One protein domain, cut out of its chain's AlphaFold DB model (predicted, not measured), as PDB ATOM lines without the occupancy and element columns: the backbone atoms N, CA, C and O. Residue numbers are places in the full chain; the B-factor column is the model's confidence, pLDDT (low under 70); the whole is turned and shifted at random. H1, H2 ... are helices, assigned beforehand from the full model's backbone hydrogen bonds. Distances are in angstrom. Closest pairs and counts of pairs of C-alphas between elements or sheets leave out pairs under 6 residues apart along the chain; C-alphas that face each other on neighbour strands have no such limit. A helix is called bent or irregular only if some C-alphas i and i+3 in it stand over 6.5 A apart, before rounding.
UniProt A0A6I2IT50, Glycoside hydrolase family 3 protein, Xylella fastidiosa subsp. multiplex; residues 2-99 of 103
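Overview. This is residues 2 to 99 of the 103 residues of the protein "Glycoside hydrolase family 3 protein" of Xylella fastidiosa subsp. multiplex (UniProt A0A6I2IT50). A long helix, H4, begins at a small cluster of three shorter helices, H1, H2 and H3, and runs away from it; from its other end a winding link, residues 65 to 86, leads to H5, far from the cluster. Residues 78 to 84, 86 to 92 and 94 to 99 stick out free, 87 to 92 and 94 to 99 of them in H5. The printed part has 98 residues, with five named helices in the order H1 to H5, no named strand, and the class all helix. The whole is extended, with a radius of gyration of the C-alphas of 20.2 A, and only just flat, spanning 56 by 38 by 18 A.

Along the chain. H4, residues 48 to 64, is 24.4 A long and begins with C-alpha 48 at (342.574, 334.410, 289.182). H1 is residues 3 to 6, 4.9 A; H2 is residues 14 to 23, 14.0 A; H3 is residues 33 to 42, 15.6 A. H3 is irregular: C-alphas 35 and 38 are 7.3 A apart. H5, residues 87 to 99, is 18.4 A long and ends with C-alpha 99 at (384.016, 357.047, 304.603).

Arrangement. H4 touches H2 with residues 50 to 54 alone, closest at the C-alphas of Thr 50 and Leu 22, 7.1 A, at a steep tilt of 63 degrees, the same way. H2, the hub, touches H3, about perpendicular at 86 degrees; their closest C-alphas, of Ala 15 and Ala 40, are 4.7 A apart. H1 and H2 only just touch, with 3 pairs of C-alphas within 8 A, the closest those of Met 4 and Ala 17, 6.2 A. H5 is apart from H4. Every O i to N i+4 pair is within hydrogen-bond range in H2, H4 and H5, and 3 of 6 in H3; H1 is too short for such a pair.

Size, cuts and confidence. The C-alphas farthest apart, of Arg 43 and Pro 87, are 56.7 A apart. The printed part has no cut. The link from H4 to H5, 22 residues, is long. No printed residue has a pLDDT under 70.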
ATOM      1  N   GLU A   2     352.723 335.253 306.083       95.75
ATOM      2  CA  GLU A   2     352.337 334.368 307.211       95.75
ATOM      3  C   GLU A   2     352.155 335.133 308.539       95.75
ATOM      4  O   GLU A   2     351.265 334.845 309.330       95.75
ATOM      5  N   ASP A   3     352.947 336.181 308.750       96.06
ATOM      6  CA  ASP A   3     352.830 337.063 309.910       96.06
ATOM      7  C   ASP A   3     351.427 337.689 310.086       96.06
ATOM      8  O   ASP A   3     350.949 337.847 311.208       96.06
ATOM      9  N   MET A   4     350.698 337.923 308.984       97.62
ATOM     10  CA  MET A   4     349.324 338.448 308.990       97.62
ATOM     11  C   MET A   4     348.346 337.552 309.752       97.62
ATOM     12  O   MET A   4     347.343 338.054 310.260       97.62
ATOM     13  N   THR A   5     348.629 336.250 309.826       96.81
ATOM     14  CA  THR A   5     347.822 335.269 310.559       96.81
ATOM     15  C   THR A   5     348.419 334.975 311.931       96.81
ATOM     16  O   THR A   5     347.680 334.861 312.906       96.81
ATOM     17  N   ARG A   6     349.751 334.882 312.028       95.94
ATOM     18  CA  ARG A   6     350.438 334.394 313.235       95.94
ATOM     19  C   ARG A   6     350.724 335.443 314.301       95.94
ATOM     20  O   ARG A   6     350.766 335.072 315.471       95.94
ATOM     21  N   PHE A   7     350.967 336.698 313.923       96.69
ATOM     22  CA  PHE A   7     351.488 337.704 314.860       96.69
ATOM     23  C   PHE A   7     350.815 339.072 314.728       96.69
ATOM     24  O   PHE A   7     350.615 339.752 315.733       96.69
ATOM     25  N   HIS A   8     350.401 339.466 313.522       97.56
ATOM     26  CA  HIS A   8     349.577 340.659 313.320       97.56
ATOM     27  C   HIS A   8     348.077 340.395 313.488       97.56
ATOM     28  O   HIS A   8     347.330 341.333 313.752       97.56
ATOM     29  N   PHE A   9     347.631 339.144 313.334       96.75
ATOM     30  CA  PHE A   9     346.228 338.728 313.497       96.75
ATOM     31  C   PHE A   9     345.218 339.535 312.657       96.75
ATOM     32  O   PHE A   9     344.055 339.682 313.025       96.75
ATOM     33  N   VAL A  10     345.651 340.062 311.509       97.62
ATOM     34  CA  VAL A  10     344.805 340.849 310.592       97.62
ATOM     35  C   VAL A  10     344.057 339.977 309.582       97.62
ATOM     36  O   VAL A  10     343.175 340.461 308.871       97.62
ATOM     37  N   ARG A  11     344.403 338.688 309.495       97.69
ATOM     38  CA  ARG A  11     343.732 337.679 308.666       97.69
ATOM     39  C   ARG A  11     343.563 336.385 309.446       97.69
ATOM     40  O   ARG A  11     344.357 336.073 310.324       97.69
ATOM     41  N   GLN A  12     342.509 335.649 309.113       96.44
ATOM     42  CA  GLN A  12     342.105 334.450 309.848       96.44
ATOM     43  C   GLN A  12     342.925 333.222 309.450       96.44
ATOM     44  O   GLN A  12     343.151 332.337 310.270       96.44
ATOM     45  N   ASP A  13     343.367 333.164 308.194       97.75
ATOM     46  CA  ASP A  13     344.120 332.043 307.647       97.75
ATOM     47  C   ASP A  13     345.030 332.474 306.489       97.75
ATOM     48  O   ASP A  13     345.034 333.621 306.034       97.75
ATOM     49  N   ASN A  14     345.847 331.536 306.023       98.00
ATOM     50  CA  ASN A  14     346.833 331.779 304.980       98.00
ATOM     51  C   ASN A  14     346.201 332.043 303.604       98.00
ATOM     52  O   ASN A  14     346.784 332.788 302.817       98.00
ATOM     53  N   ALA A  15     345.012 331.507 303.318       98.38
ATOM     54  CA  ALA A  15     344.285 331.795 302.080       98.38
ATOM     55  C   ALA A  15     343.871 333.276 302.022       98.38
ATOM     56  O   ALA A  15     344.258 333.999 301.101       98.38
ATOM     57  N   SER A  16     343.186 333.762 303.063       98.25
ATOM     58  CA  SER A  16     342.773 335.166 303.169       98.25
ATOM     59  C   SER A  16     343.966 336.126 303.278       98.25
ATOM     60  O   SER A  16     343.923 337.234 302.737       98.25
ATOM     61  N   ALA A  17     345.067 335.705 303.912       98.44
ATOM     62  CA  ALA A  17     346.326 336.451 303.905       98.44
ATOM     63  C   ALA A  17     346.972 336.524 302.520       98.44
ATOM     64  O   ALA A  17     347.422 337.597 302.120       98.44
ATOM     65  N   SER A  18     346.972 335.424 301.767       98.44
ATOM     66  CA  SER A  18     347.533 335.385 300.415       98.44
ATOM     67  C   SER A  18     346.748 336.270 299.453       98.44
ATOM     68  O   SER A  18     347.350 337.084 298.756       98.44
ATOM     69  N   ALA A  19     345.413 336.186 299.483       98.38
ATOM     70  CA  ALA A  19     344.539 337.062 298.709       98.38
ATOM     71  C   ALA A  19     344.770 338.542 299.039       98.38
ATOM     72  O   ALA A  19     344.906 339.374 298.144       98.38
ATOM     73  N   ALA A  20     344.839 338.880 300.329       98.25
ATOM     74  CA  ALA A  20     345.061 340.253 300.759       98.25
ATOM     75  C   ALA A  20     346.429 340.794 300.329       98.25
ATOM     76  O   ALA A  20     346.513 341.945 299.911       98.25
ATOM     77  N   ALA A  21     347.480 339.977 300.414       98.19
ATOM     78  CA  ALA A  21     348.821 340.377 300.004       98.19
ATOM     79  C   ALA A  21     348.902 340.629 298.490       98.19
ATOM     80  O   ALA A  21     349.370 341.690 298.082       98.19
ATOM     81  N   LEU A  22     348.355 339.725 297.668       97.88
ATOM     82  CA  LEU A  22     348.305 339.898 296.210       97.88
ATOM     83  C   LEU A  22     347.487 341.124 295.793       97.88
ATOM     84  O   LEU A  22     347.933 341.918 294.969       97.88
ATOM     85  N   LYS A  23     346.322 341.343 296.416       97.69
ATOM     86  CA  LYS A  23     345.534 342.575 296.218       97.69
ATOM     87  C   LYS A  23     346.299 343.831 296.648       97.69
ATOM     88  O   LYS A  23     346.089 344.896 296.078       97.69
ATOM     89  N   GLY A  24     347.185 343.704 297.636       96.94
ATOM     90  CA  GLY A  24     348.104 344.752 298.077       96.94
ATOM     91  C   GLY A  24     349.303 344.980 297.150       96.94
ATOM     92  O   GLY A  24     350.072 345.904 297.401       96.94
ATOM     93  N   GLY A  25     349.460 344.183 296.088       97.00
ATOM     94  CA  GLY A  25     350.566 344.289 295.134       97.00
ATOM     95  C   GLY A  25     351.826 343.521 295.531       97.00
ATOM     96  O   GLY A  25     352.876 343.748 294.936       97.00
ATOM     97  N   ASP A  26     351.745 342.631 296.523       97.62
ATOM     98  CA  ASP A  26     352.817 341.675 296.784       97.62
ATOM     99  C   ASP A  26     352.771 340.592 295.695       97.62
ATOM    100  O   ASP A  26     351.875 339.755 295.675       97.62
ATOM    101  N   ASP A  27     353.681 340.657 294.724       97.81
ATOM    102  CA  ASP A  27     353.698 339.715 293.599       97.81
ATOM    103  C   ASP A  27     354.466 338.413 293.948       97.81
ATOM    104  O   ASP A  27     354.422 337.438 293.192       97.81
ATOM    105  N   LEU A  28     355.195 338.373 295.077       95.81
ATOM    106  CA  LEU A  28     356.076 337.265 295.469       95.81
ATOM    107  C   LEU A  28     356.099 337.033 296.986       95.81
ATOM    108  O   LEU A  28     356.583 337.849 297.759       95.81
ATOM    109  N   ASN A  29     355.759 335.818 297.414       96.75
ATOM    110  CA  ASN A  29     355.892 335.424 298.814       96.75
ATOM    111  C   ASN A  29     357.278 334.836 299.119       96.75
ATOM    112  O   ASN A  29     357.603 333.733 298.677       96.75
ATOM    113  N   CYS A  30     358.070 335.528 299.940       94.69
ATOM    114  CA  CYS A  30     359.251 334.942 300.578       94.69
ATOM    115  C   CYS A  30     358.818 334.046 301.754       94.69
ATOM    116  O   CYS A  30     358.762 334.480 302.906       94.69
ATOM    117  N   GLY A  31     358.436 332.808 301.440       95.25
ATOM    118  CA  GLY A  31     357.818 331.872 302.375       95.25
ATOM    119  C   GLY A  31     356.866 330.909 301.662       95.25
ATOM    120  O   GLY A  31     357.022 330.622 300.479       95.25
ATOM    121  N   ASN A  32     355.881 330.379 302.394       96.62
ATOM    122  CA  ASN A  32     354.997 329.318 301.892       96.62
ATOM    123  C   ASN A  32     353.504 329.678 301.873       96.62
ATOM    124  O   ASN A  32     352.705 328.841 301.468       96.62
ATOM    125  N   THR A  33     353.099 330.887 302.288       97.81
ATOM    126  CA  THR A  33     351.666 331.231 302.431       97.81
ATOM    127  C   THR A  33     350.907 331.113 301.107       97.81
ATOM    128  O   THR A  33     349.791 330.613 301.086       97.81
ATOM    129  N   TYR A  34     351.546 331.484 299.991       98.06
ATOM    130  CA  TYR A  34     350.945 331.425 298.650       98.06
ATOM    131  C   TYR A  34     350.607 330.014 298.156       98.06
ATOM    132  O   TYR A  34     349.908 329.888 297.154       98.06
ATOM    133  N   ARG A  35     351.011 328.952 298.866       97.75
ATOM    134  CA  ARG A  35     350.509 327.591 298.603       97.75
ATOM    135  C   ARG A  35     348.984 327.500 298.731       97.75
ATOM    136  O   ARG A  35     348.377 326.671 298.061       97.75
ATOM    137  N   ASP A  36     348.376 328.402 299.503       98.19
ATOM    138  CA  ASP A  36     346.933 328.430 299.751       98.19
ATOM    139  C   ASP A  36     346.180 329.367 298.785       98.19
ATOM    140  O   ASP A  36     344.988 329.619 298.965       98.19
ATOM    141  N   LEU A  37     346.829 329.881 297.732       98.06
ATOM    142  CA  LEU A  37     346.157 330.734 296.742       98.06
ATOM    143  C   LEU A  37     345.054 330.016 295.974       98.06
ATOM    144  O   LEU A  37     344.007 330.608 295.737       98.06
ATOM    145  N   ASN A  38     345.240 328.732 295.665       98.06
ATOM    146  CA  ASN A  38     344.186 327.926 295.048       98.06
ATOM    147  C   ASN A  38     342.930 327.882 295.929       98.06
ATOM    148  O   ASN A  38     341.814 327.976 295.426       98.06
ATOM    149  N   GLN A  39     343.105 327.794 297.252       98.62
ATOM    150  CA  GLN A  39     341.997 327.849 298.203       98.62
ATOM    151  C   GLN A  39     341.350 329.239 298.231       98.62
ATOM    152  O   GLN A  39     340.126 329.329 298.266       98.62
ATOM    153  N   ALA A  40     342.144 330.310 298.198       98.44
ATOM    154  CA  ALA A  40     341.633 331.679 298.160       98.44
ATOM    155  C   ALA A  40     340.807 331.956 296.888       98.44
ATOM    156  O   ALA A  40     339.723 332.529 296.971       98.44
ATOM    157  N   ILE A  41     341.277 331.490 295.726       98.56
ATOM    158  CA  ILE A  41     340.554 331.590 294.447       98.56
ATOM    159  C   ILE A  41     339.264 330.765 294.502       98.56
ATOM    160  O   ILE A  41     338.194 331.280 294.194       98.56
ATOM    161  N   ALA A  42     339.329 329.515 294.974       98.50
ATOM    162  CA  ALA A  42     338.153 328.649 295.091       98.50
ATOM    163  C   ALA A  42     337.066 329.218 296.025       98.50
ATOM    164  O   ALA A  42     335.884 328.934 295.840       98.50
ATOM    165  N   ARG A  43     337.453 330.023 297.023       98.12
ATOM    166  CA  ARG A  43     336.535 330.733 297.930       98.12
ATOM    167  C   ARG A  43     335.992 332.046 297.364       98.12
ATOM    168  O   ARG A  43     335.065 332.600 297.945       98.12
ATOM    169  N   GLY A  44     336.557 332.551 296.267       97.75
ATOM    170  CA  GLY A  44     336.251 333.882 295.743       97.75
ATOM    171  C   GLY A  44     336.884 335.025 296.546       97.75
ATOM    172  O   GLY A  44     336.479 336.176 296.402       97.75
ATOM    173  N   ASP A  45     337.889 334.741 297.384       97.94
ATOM    174  CA  ASP A  45     338.614 335.772 298.140       97.94
ATOM    175  C   ASP A  45     339.452 336.666 297.211       97.94
ATOM    176  O   ASP A  45     339.806 337.792 297.577       97.94
ATOM    177  N   ILE A  46     339.789 336.174 296.017       98.06
ATOM    178  CA  ILE A  46     340.557 336.850 294.970       98.06
ATOM    179  C   ILE A  46     340.229 336.247 293.599       98.06
ATOM    180  O   ILE A  46     339.987 335.045 293.496       98.06
ATOM    181  N   ASP A  47     340.267 337.073 292.554       98.19
ATOM    182  CA  ASP A  47     340.122 336.611 291.174       98.19
ATOM    183  C   ASP A  47     341.451 336.057 290.648       98.19
ATOM    184  O   ASP A  47     342.517 336.628 290.904       98.19
ATOM    185  N   GLU A  48     341.394 334.996 289.840       98.19
ATOM    186  CA  GLU A  48     342.574 334.410 289.182       98.19
ATOM    187  C   GLU A  48     343.336 335.443 288.332       98.19
ATOM    188  O   GLU A  48     344.564 335.463 288.326       98.19
ATOM    189  N   SER A  49     342.633 336.416 287.748       98.31
ATOM    190  CA  SER A  49     343.238 337.530 287.004       98.31
ATOM    191  C   SER A  49     344.200 338.388 287.841       98.31
ATOM    192  O   SER A  49     345.144 338.975 287.307       98.31
ATOM    193  N   THR A  50     344.005 338.461 289.163       98.19
ATOM    194  CA  THR A  50     344.940 339.165 290.054       98.19
ATOM    195  C   THR A  50     346.234 338.365 290.222       98.19
ATOM    196  O   THR A  50     347.315 338.953 290.261       98.19
ATOM    197  N   LEU A  51     346.143 337.029 290.263       98.19
ATOM    198  CA  LEU A  51     347.310 336.145 290.237       98.19
ATOM    199  C   LEU A  51     348.042 336.246 288.890       98.19
ATOM    200  O   LEU A  51     349.262 336.409 288.879       98.19
ATOM    201  N   ASP A  52     347.314 336.247 287.771       98.38
ATOM    202  CA  ASP A  52     347.897 336.429 286.435       98.38
ATOM    203  C   ASP A  52     348.697 337.731 286.340       98.38
ATOM    204  O   ASP A  52     349.817 337.757 285.828       98.38
ATOM    205  N   GLN A  53     348.161 338.824 286.885       98.44
ATOM    206  CA  GLN A  53     348.835 340.116 286.878       98.44
ATOM    207  C   GLN A  53     350.163 340.092 287.655       98.44
ATOM    208  O   GLN A  53     351.141 340.700 287.198       98.44
ATOM    209  N   ALA A  54     350.223 339.388 288.789       98.25
ATOM    210  CA  ALA A  54     351.461 339.199 289.545       98.25
ATOM    211  C   ALA A  54     352.476 338.342 288.776       98.25
ATOM    212  O   ALA A  54     353.655 338.697 288.688       98.25
ATOM    213  N   LEU A  55     352.017 337.265 288.126       97.69
ATOM    214  CA  LEU A  55     352.860 336.433 287.268       97.69
ATOM    215  C   LEU A  55     353.439 337.237 286.099       97.69
ATOM    216  O   LEU A  55     354.643 337.171 285.848       97.69
ATOM    217  N   ILE A  56     352.629 338.054 285.423       98.12
ATOM    218  CA  ILE A  56     353.093 338.918 284.331       98.12
ATOM    219  C   ILE A  56     354.206 339.851 284.817       98.12
ATOM    220  O   ILE A  56     355.245 339.949 284.162       98.12
ATOM    221  N   ARG A  57     354.037 340.514 285.969       98.38
ATOM    222  CA  ARG A  57     355.059 341.417 286.532       98.38
ATOM    223  C   ARG A  57     356.346 340.671 286.864       98.38
ATOM    224  O   ARG A  57     357.423 341.091 286.429       98.38
ATOM    225  N   LEU A  58     356.230 339.538 287.555       97.12
ATOM    226  CA  LEU A  58     357.358 338.692 287.931       97.12
ATOM    227  C   LEU A  58     358.152 338.230 286.705       97.12
ATOM    228  O   LEU A  58     359.370 338.413 286.634       97.12
ATOM    229  N   PHE A  59     357.475 337.647 285.718       96.88
ATOM    230  CA  PHE A  59     358.143 337.115 284.534       96.88
ATOM    231  C   PHE A  59     358.641 338.218 283.596       96.88
ATOM    232  O   PHE A  59     359.689 338.040 282.979       96.88
ATOM    233  N   THR A  60     358.001 339.391 283.569       96.44
ATOM    234  CA  THR A  60     358.536 340.575 282.877       96.44
ATOM    235  C   THR A  60     359.874 341.004 283.478       96.44
ATOM    236  O   THR A  60     360.831 341.259 282.743       96.44
ATOM    237  N   ALA A  61     359.985 341.056 284.810       95.44
ATOM    238  CA  ALA A  61     361.251 341.367 285.472       95.44
ATOM    239  C   ALA A  61     362.326 340.318 285.138       95.44
ATOM    240  O   ALA A  61     363.438 340.669 284.744       95.44
ATOM    241  N   ARG A  62     361.974 339.029 285.195       94.19
ATOM    242  CA  ARG A  62     362.872 337.919 284.835       94.19
ATOM    243  C   ARG A  62     363.334 337.966 283.379       94.19
ATOM    244  O   ARG A  62     364.502 337.691 283.108       94.19
ATOM    245  N   GLN A  63     362.449 338.336 282.456       92.44
ATOM    246  CA  GLN A  63     362.779 338.531 281.048       92.44
ATOM    247  C   GLN A  63     363.774 339.684 280.870       92.44
ATOM    248  O   GLN A  63     364.772 339.516 280.175       92.44
ATOM    249  N   ARG A  64     363.539 340.836 281.516       92.38
ATOM    250  CA  ARG A  64     364.446 342.001 281.467       92.38
ATOM    251  C   ARG A  64     365.829 341.702 282.043       92.38
ATOM    252  O   ARG A  64     366.810 342.292 281.607       92.38
ATOM    253  N   LEU A  65     365.902 340.782 283.002       93.50
ATOM    254  CA  LEU A  65     367.150 340.296 283.588       93.50
ATOM    255  C   LEU A  65     367.854 339.222 282.738       93.50
ATOM    256  O   LEU A  65     368.824 338.645 283.207       93.50
ATOM    257  N   GLY A  66     367.359 338.897 281.539       91.88
ATOM    258  CA  GLY A  66     367.966 337.887 280.661       91.88
ATOM    259  C   GLY A  66     367.725 336.434 281.090       91.88
ATOM    260  O   GLY A  66     368.018 335.519 280.333       91.88
ATOM    261  N   THR A  67     367.105 336.188 282.251       90.19
ATOM    262  CA  THR A  67     366.996 334.842 282.861       90.19
ATOM    263  C   THR A  67     366.134 333.837 282.090       90.19
ATOM    264  O   THR A  67     366.151 332.649 282.404       90.19
ATOM    265  N   LEU A  68     365.340 334.309 281.125       91.19
ATOM    266  CA  LEU A  68     364.486 333.481 280.264       91.19
ATOM    267  C   LEU A  68     365.023 333.390 278.828       91.19
ATOM    268  O   LEU A  68     364.367 332.805 277.969       91.19
ATOM    269  N   GLN A  69     366.167 334.013 278.546       87.12
ATOM    270  CA  GLN A  69     366.747 334.098 277.212       87.12
ATOM    271  C   GLN A  69     367.957 333.158 277.087       87.12
ATOM    272  O   GLN A  69     368.595 332.837 278.092       87.12
ATOM    273  N   PRO A  70     368.298 332.706 275.865       91.19
ATOM    274  CA  PRO A  70     369.572 332.046 275.606       91.19
ATOM    275  C   PRO A  70     370.752 332.915 276.048       91.19
ATOM    276  O   PRO A  70     370.663 334.145 276.058       91.19
ATOM    277  N   ARG A  71     371.878 332.274 276.375       90.69
ATOM    278  CA  ARG A  71     373.077 332.944 276.904       90.69
ATOM    279  C   ARG A  71     373.575 334.065 275.988       90.69
ATOM    280  O   ARG A  71     374.114 335.048 276.478       90.69
ATOM    281  N   GLU A  72     373.395 333.922 274.678       90.81
ATOM    282  CA  GLU A  72     373.800 334.901 273.664       90.81
ATOM    283  C   GLU A  72     373.002 336.211 273.739       90.81
ATOM    284  O   GLU A  72     373.475 337.242 273.267       90.81
ATOM    285  N   HIS A  73     371.805 336.177 274.329       88.50
ATOM    286  CA  HIS A  73     370.910 337.328 274.468       88.50
ATOM    287  C   HIS A  73     370.832 337.863 275.907       88.50
ATOM    288  O   HIS A  73     370.287 338.941 276.123       88.50
ATOM    289  N   ASP A  74     371.402 337.154 276.884       91.44
ATOM    290  CA  ASP A  74     371.485 337.618 278.268       91.44
ATOM    291  C   ASP A  74     372.621 338.656 278.428       91.44
ATOM    292  O   ASP A  74     373.804 338.302 278.341       91.44
ATOM    293  N   PRO A  75     372.302 339.936 278.714       88.88
ATOM    294  CA  PRO A  75     373.307 340.993 278.849       88.88
ATOM    295  C   PRO A  75     374.269 340.777 280.028       88.88
ATOM    296  O   PRO A  75     375.334 341.396 280.077       88.88
ATOM    297  N   TYR A  76     373.926 339.899 280.973       93.00
ATOM    298  CA  TYR A  76     374.716 339.612 282.166       93.00
ATOM    299  C   TYR A  76     375.476 338.282 282.079       93.00
ATOM    300  O   TYR A  76     376.291 337.988 282.955       93.00
ATOM    301  N   ALA A  77     375.302 337.505 281.004       92.38
ATOM    302  CA  ALA A  77     375.884 336.169 280.861       92.38
ATOM    303  C   ALA A  77     377.418 336.126 280.961       92.38
ATOM    304  O   ALA A  77     377.996 335.096 281.330       92.38
ATOM    305  N   ALA A  78     378.104 337.216 280.605       92.50
ATOM    306  CA  ALA A  78     379.562 337.314 280.659       92.50
ATOM    307  C   ALA A  78     380.116 337.522 282.084       92.50
ATOM    308  O   ALA A  78     381.320 337.340 282.304       92.50
ATOM    309  N   ILE A  79     379.264 337.889 283.049       94.38
ATOM    310  CA  ILE A  79     379.646 338.018 284.457       94.38
ATOM    311  C   ILE A  79     379.953 336.620 285.009       94.38
ATOM    312  O   ILE A  79     379.311 335.628 284.681       94.38
ATOM    313  N   GLY A  80     380.992 336.524 285.830       95.00
ATOM    314  CA  GLY A  80     381.545 335.246 286.272       95.00
ATOM    315  C   GLY A  80     382.641 335.448 287.305       95.00
ATOM    316  O   GLY A  80     382.901 336.580 287.709       95.00
ATOM    317  N   ILE A  81     383.313 334.365 287.699       97.00
ATOM    318  CA  ILE A  81     384.185 334.334 288.885       97.00
ATOM    319  C   ILE A  81     385.292 335.397 288.900       97.00
ATOM    320  O   ILE A  81     385.593 335.939 289.953       97.00
ATOM    321  N   LYS A  82     385.838 335.778 287.736       96.88
ATOM    322  CA  LYS A  82     386.856 336.843 287.627       96.88
ATOM    323  C   LYS A  82     386.370 338.229 288.081       96.88
ATOM    324  O   LYS A  82     387.186 339.108 288.326       96.88
ATOM    325  N   HIS A  83     385.055 338.429 288.147       97.31
ATOM    326  CA  HIS A  83     384.418 339.664 288.604       97.31
ATOM    327  C   HIS A  83     384.030 339.605 290.089       97.31
ATOM    328  O   HIS A  83     383.564 340.602 290.640       97.31
ATOM    329  N   ILE A  84     384.216 338.453 290.742       97.56
ATOM    330  CA  ILE A  84     383.997 338.285 292.176       97.56
ATOM    331  C   ILE A  84     385.272 338.724 292.892       97.56
ATOM    332  O   ILE A  84     386.341 338.160 292.678       97.56
ATOM    333  N   ASP A  85     385.142 339.750 293.730       97.25
ATOM    334  CA  ASP A  85     386.213 340.259 294.592       97.25
ATOM    335  C   ASP A  85     387.571 340.597 293.903       97.25
ATOM    336  O   ASP A  85     388.644 340.258 294.427       97.25
ATOM    337  N   PRO A  86     387.590 341.274 292.731       98.19
ATOM    338  CA  PRO A  86     388.828 341.772 292.142       98.19
ATOM    339  C   PRO A  86     389.436 342.898 293.002       98.19
ATOM    340  O   PRO A  86     388.714 343.568 293.749       98.19
ATOM    341  N   PRO A  87     390.741 343.201 292.848       98.50
ATOM    342  CA  PRO A  87     391.418 344.241 293.629       98.50
ATOM    343  C   PRO A  87     390.701 345.599 293.635       98.50
ATOM    344  O   PRO A  87     390.639 346.260 294.669       98.50
ATOM    345  N   ALA A  88     390.095 345.986 292.507       98.31
ATOM    346  CA  ALA A  88     389.324 347.222 292.400       98.31
ATOM    347  C   ALA A  88     388.081 347.241 293.313       98.31
ATOM    348  O   ALA A  88     387.800 348.263 293.934       98.31
ATOM    349  N   HIS A  89     387.360 346.119 293.447       98.44
ATOM    350  CA  HIS A  89     386.188 346.037 294.328       98.44
ATOM    351  C   HIS A  89     386.599 346.076 295.807       98.44
ATOM    352  O   HIS A  89     385.929 346.728 296.602       98.44
ATOM    353  N   ARG A  90     387.733 345.457 296.176       98.62
ATOM    354  CA  ARG A  90     388.283 345.548 297.545       98.62
ATOM    355  C   ARG A  90     388.702 346.962 297.905       98.62
ATOM    356  O   ARG A  90     388.409 347.422 299.005       98.62
ATOM    357  N   ALA A  91     389.374 347.650 296.982       98.75
ATOM    358  CA  ALA A  91     389.762 349.042 297.173       98.75
ATOM    359  C   ALA A  91     388.527 349.932 297.388       98.75
ATOM    360  O   ALA A  91     388.508 350.735 298.321       98.75
ATOM    361  N   LEU A  92     387.468 349.727 296.593       98.62
ATOM    362  CA  LEU A  92     386.194 350.425 296.766       98.62
ATOM    363  C   LEU A  92     385.536 350.109 298.118       98.62
ATOM    364  O   LEU A  92     385.060 351.019 298.791       98.62
ATOM    365  N   ALA A  93     385.534 348.843 298.543       98.62
ATOM    366  CA  ALA A  93     384.986 348.440 299.837       98.62
ATOM    367  C   ALA A  93     385.745 349.081 301.013       98.62
ATOM    368  O   ALA A  93     385.120 349.588 301.944       98.62
ATOM    369  N   LEU A  94     387.081 349.121 300.952       98.56
ATOM    370  CA  LEU A  94     387.912 349.797 301.952       98.56
ATOM    371  C   LEU A  94     387.608 351.298 302.010       98.56
ATOM    372  O   LEU A  94     387.466 351.856 303.096       98.56
ATOM    373  N   GLN A  95     387.483 351.943 300.849       98.69
ATOM    374  CA  GLN A  95     387.115 353.353 300.776       98.69
ATOM    375  C   GLN A  95     385.737 353.602 301.405       98.69
ATOM    376  O   GLN A  95     385.608 354.498 302.237       98.69
ATOM    377  N   ALA A  96     384.727 352.801 301.052       98.62
ATOM    378  CA  ALA A  96     383.385 352.916 301.618       98.62
ATOM    379  C   ALA A  96     383.398 352.743 303.146       98.62
ATOM    380  O   ALA A  96     382.743 353.509 303.852       98.62
ATOM    381  N   ALA A  97     384.188 351.797 303.666       98.50
ATOM    382  CA  ALA A  97     384.364 351.601 305.103       98.50
ATOM    383  C   ALA A  97     384.990 352.833 305.776       98.50
ATOM    384  O   ALA A  97     384.445 353.328 306.760       98.50
ATOM    385  N   ALA A  98     386.079 353.373 305.219       98.25
ATOM    386  CA  ALA A  98     386.740 354.565 305.751       98.25
ATOM    387  C   ALA A  98     385.820 355.799 305.756       98.25
ATOM    388  O   ALA A  98     385.862 356.597 306.687       98.25
ATOM    389  N   GLN A  99     384.969 355.939 304.736       98.31
ATOM    390  CA  GLN A  99     384.016 357.047 304.603       98.31
ATOM    391  C   GLN A  99     382.747 356.888 305.454       98.31
ATOM    392  O   GLN A  99     382.020 357.862 305.626       98.31
TER     393      GLN A  99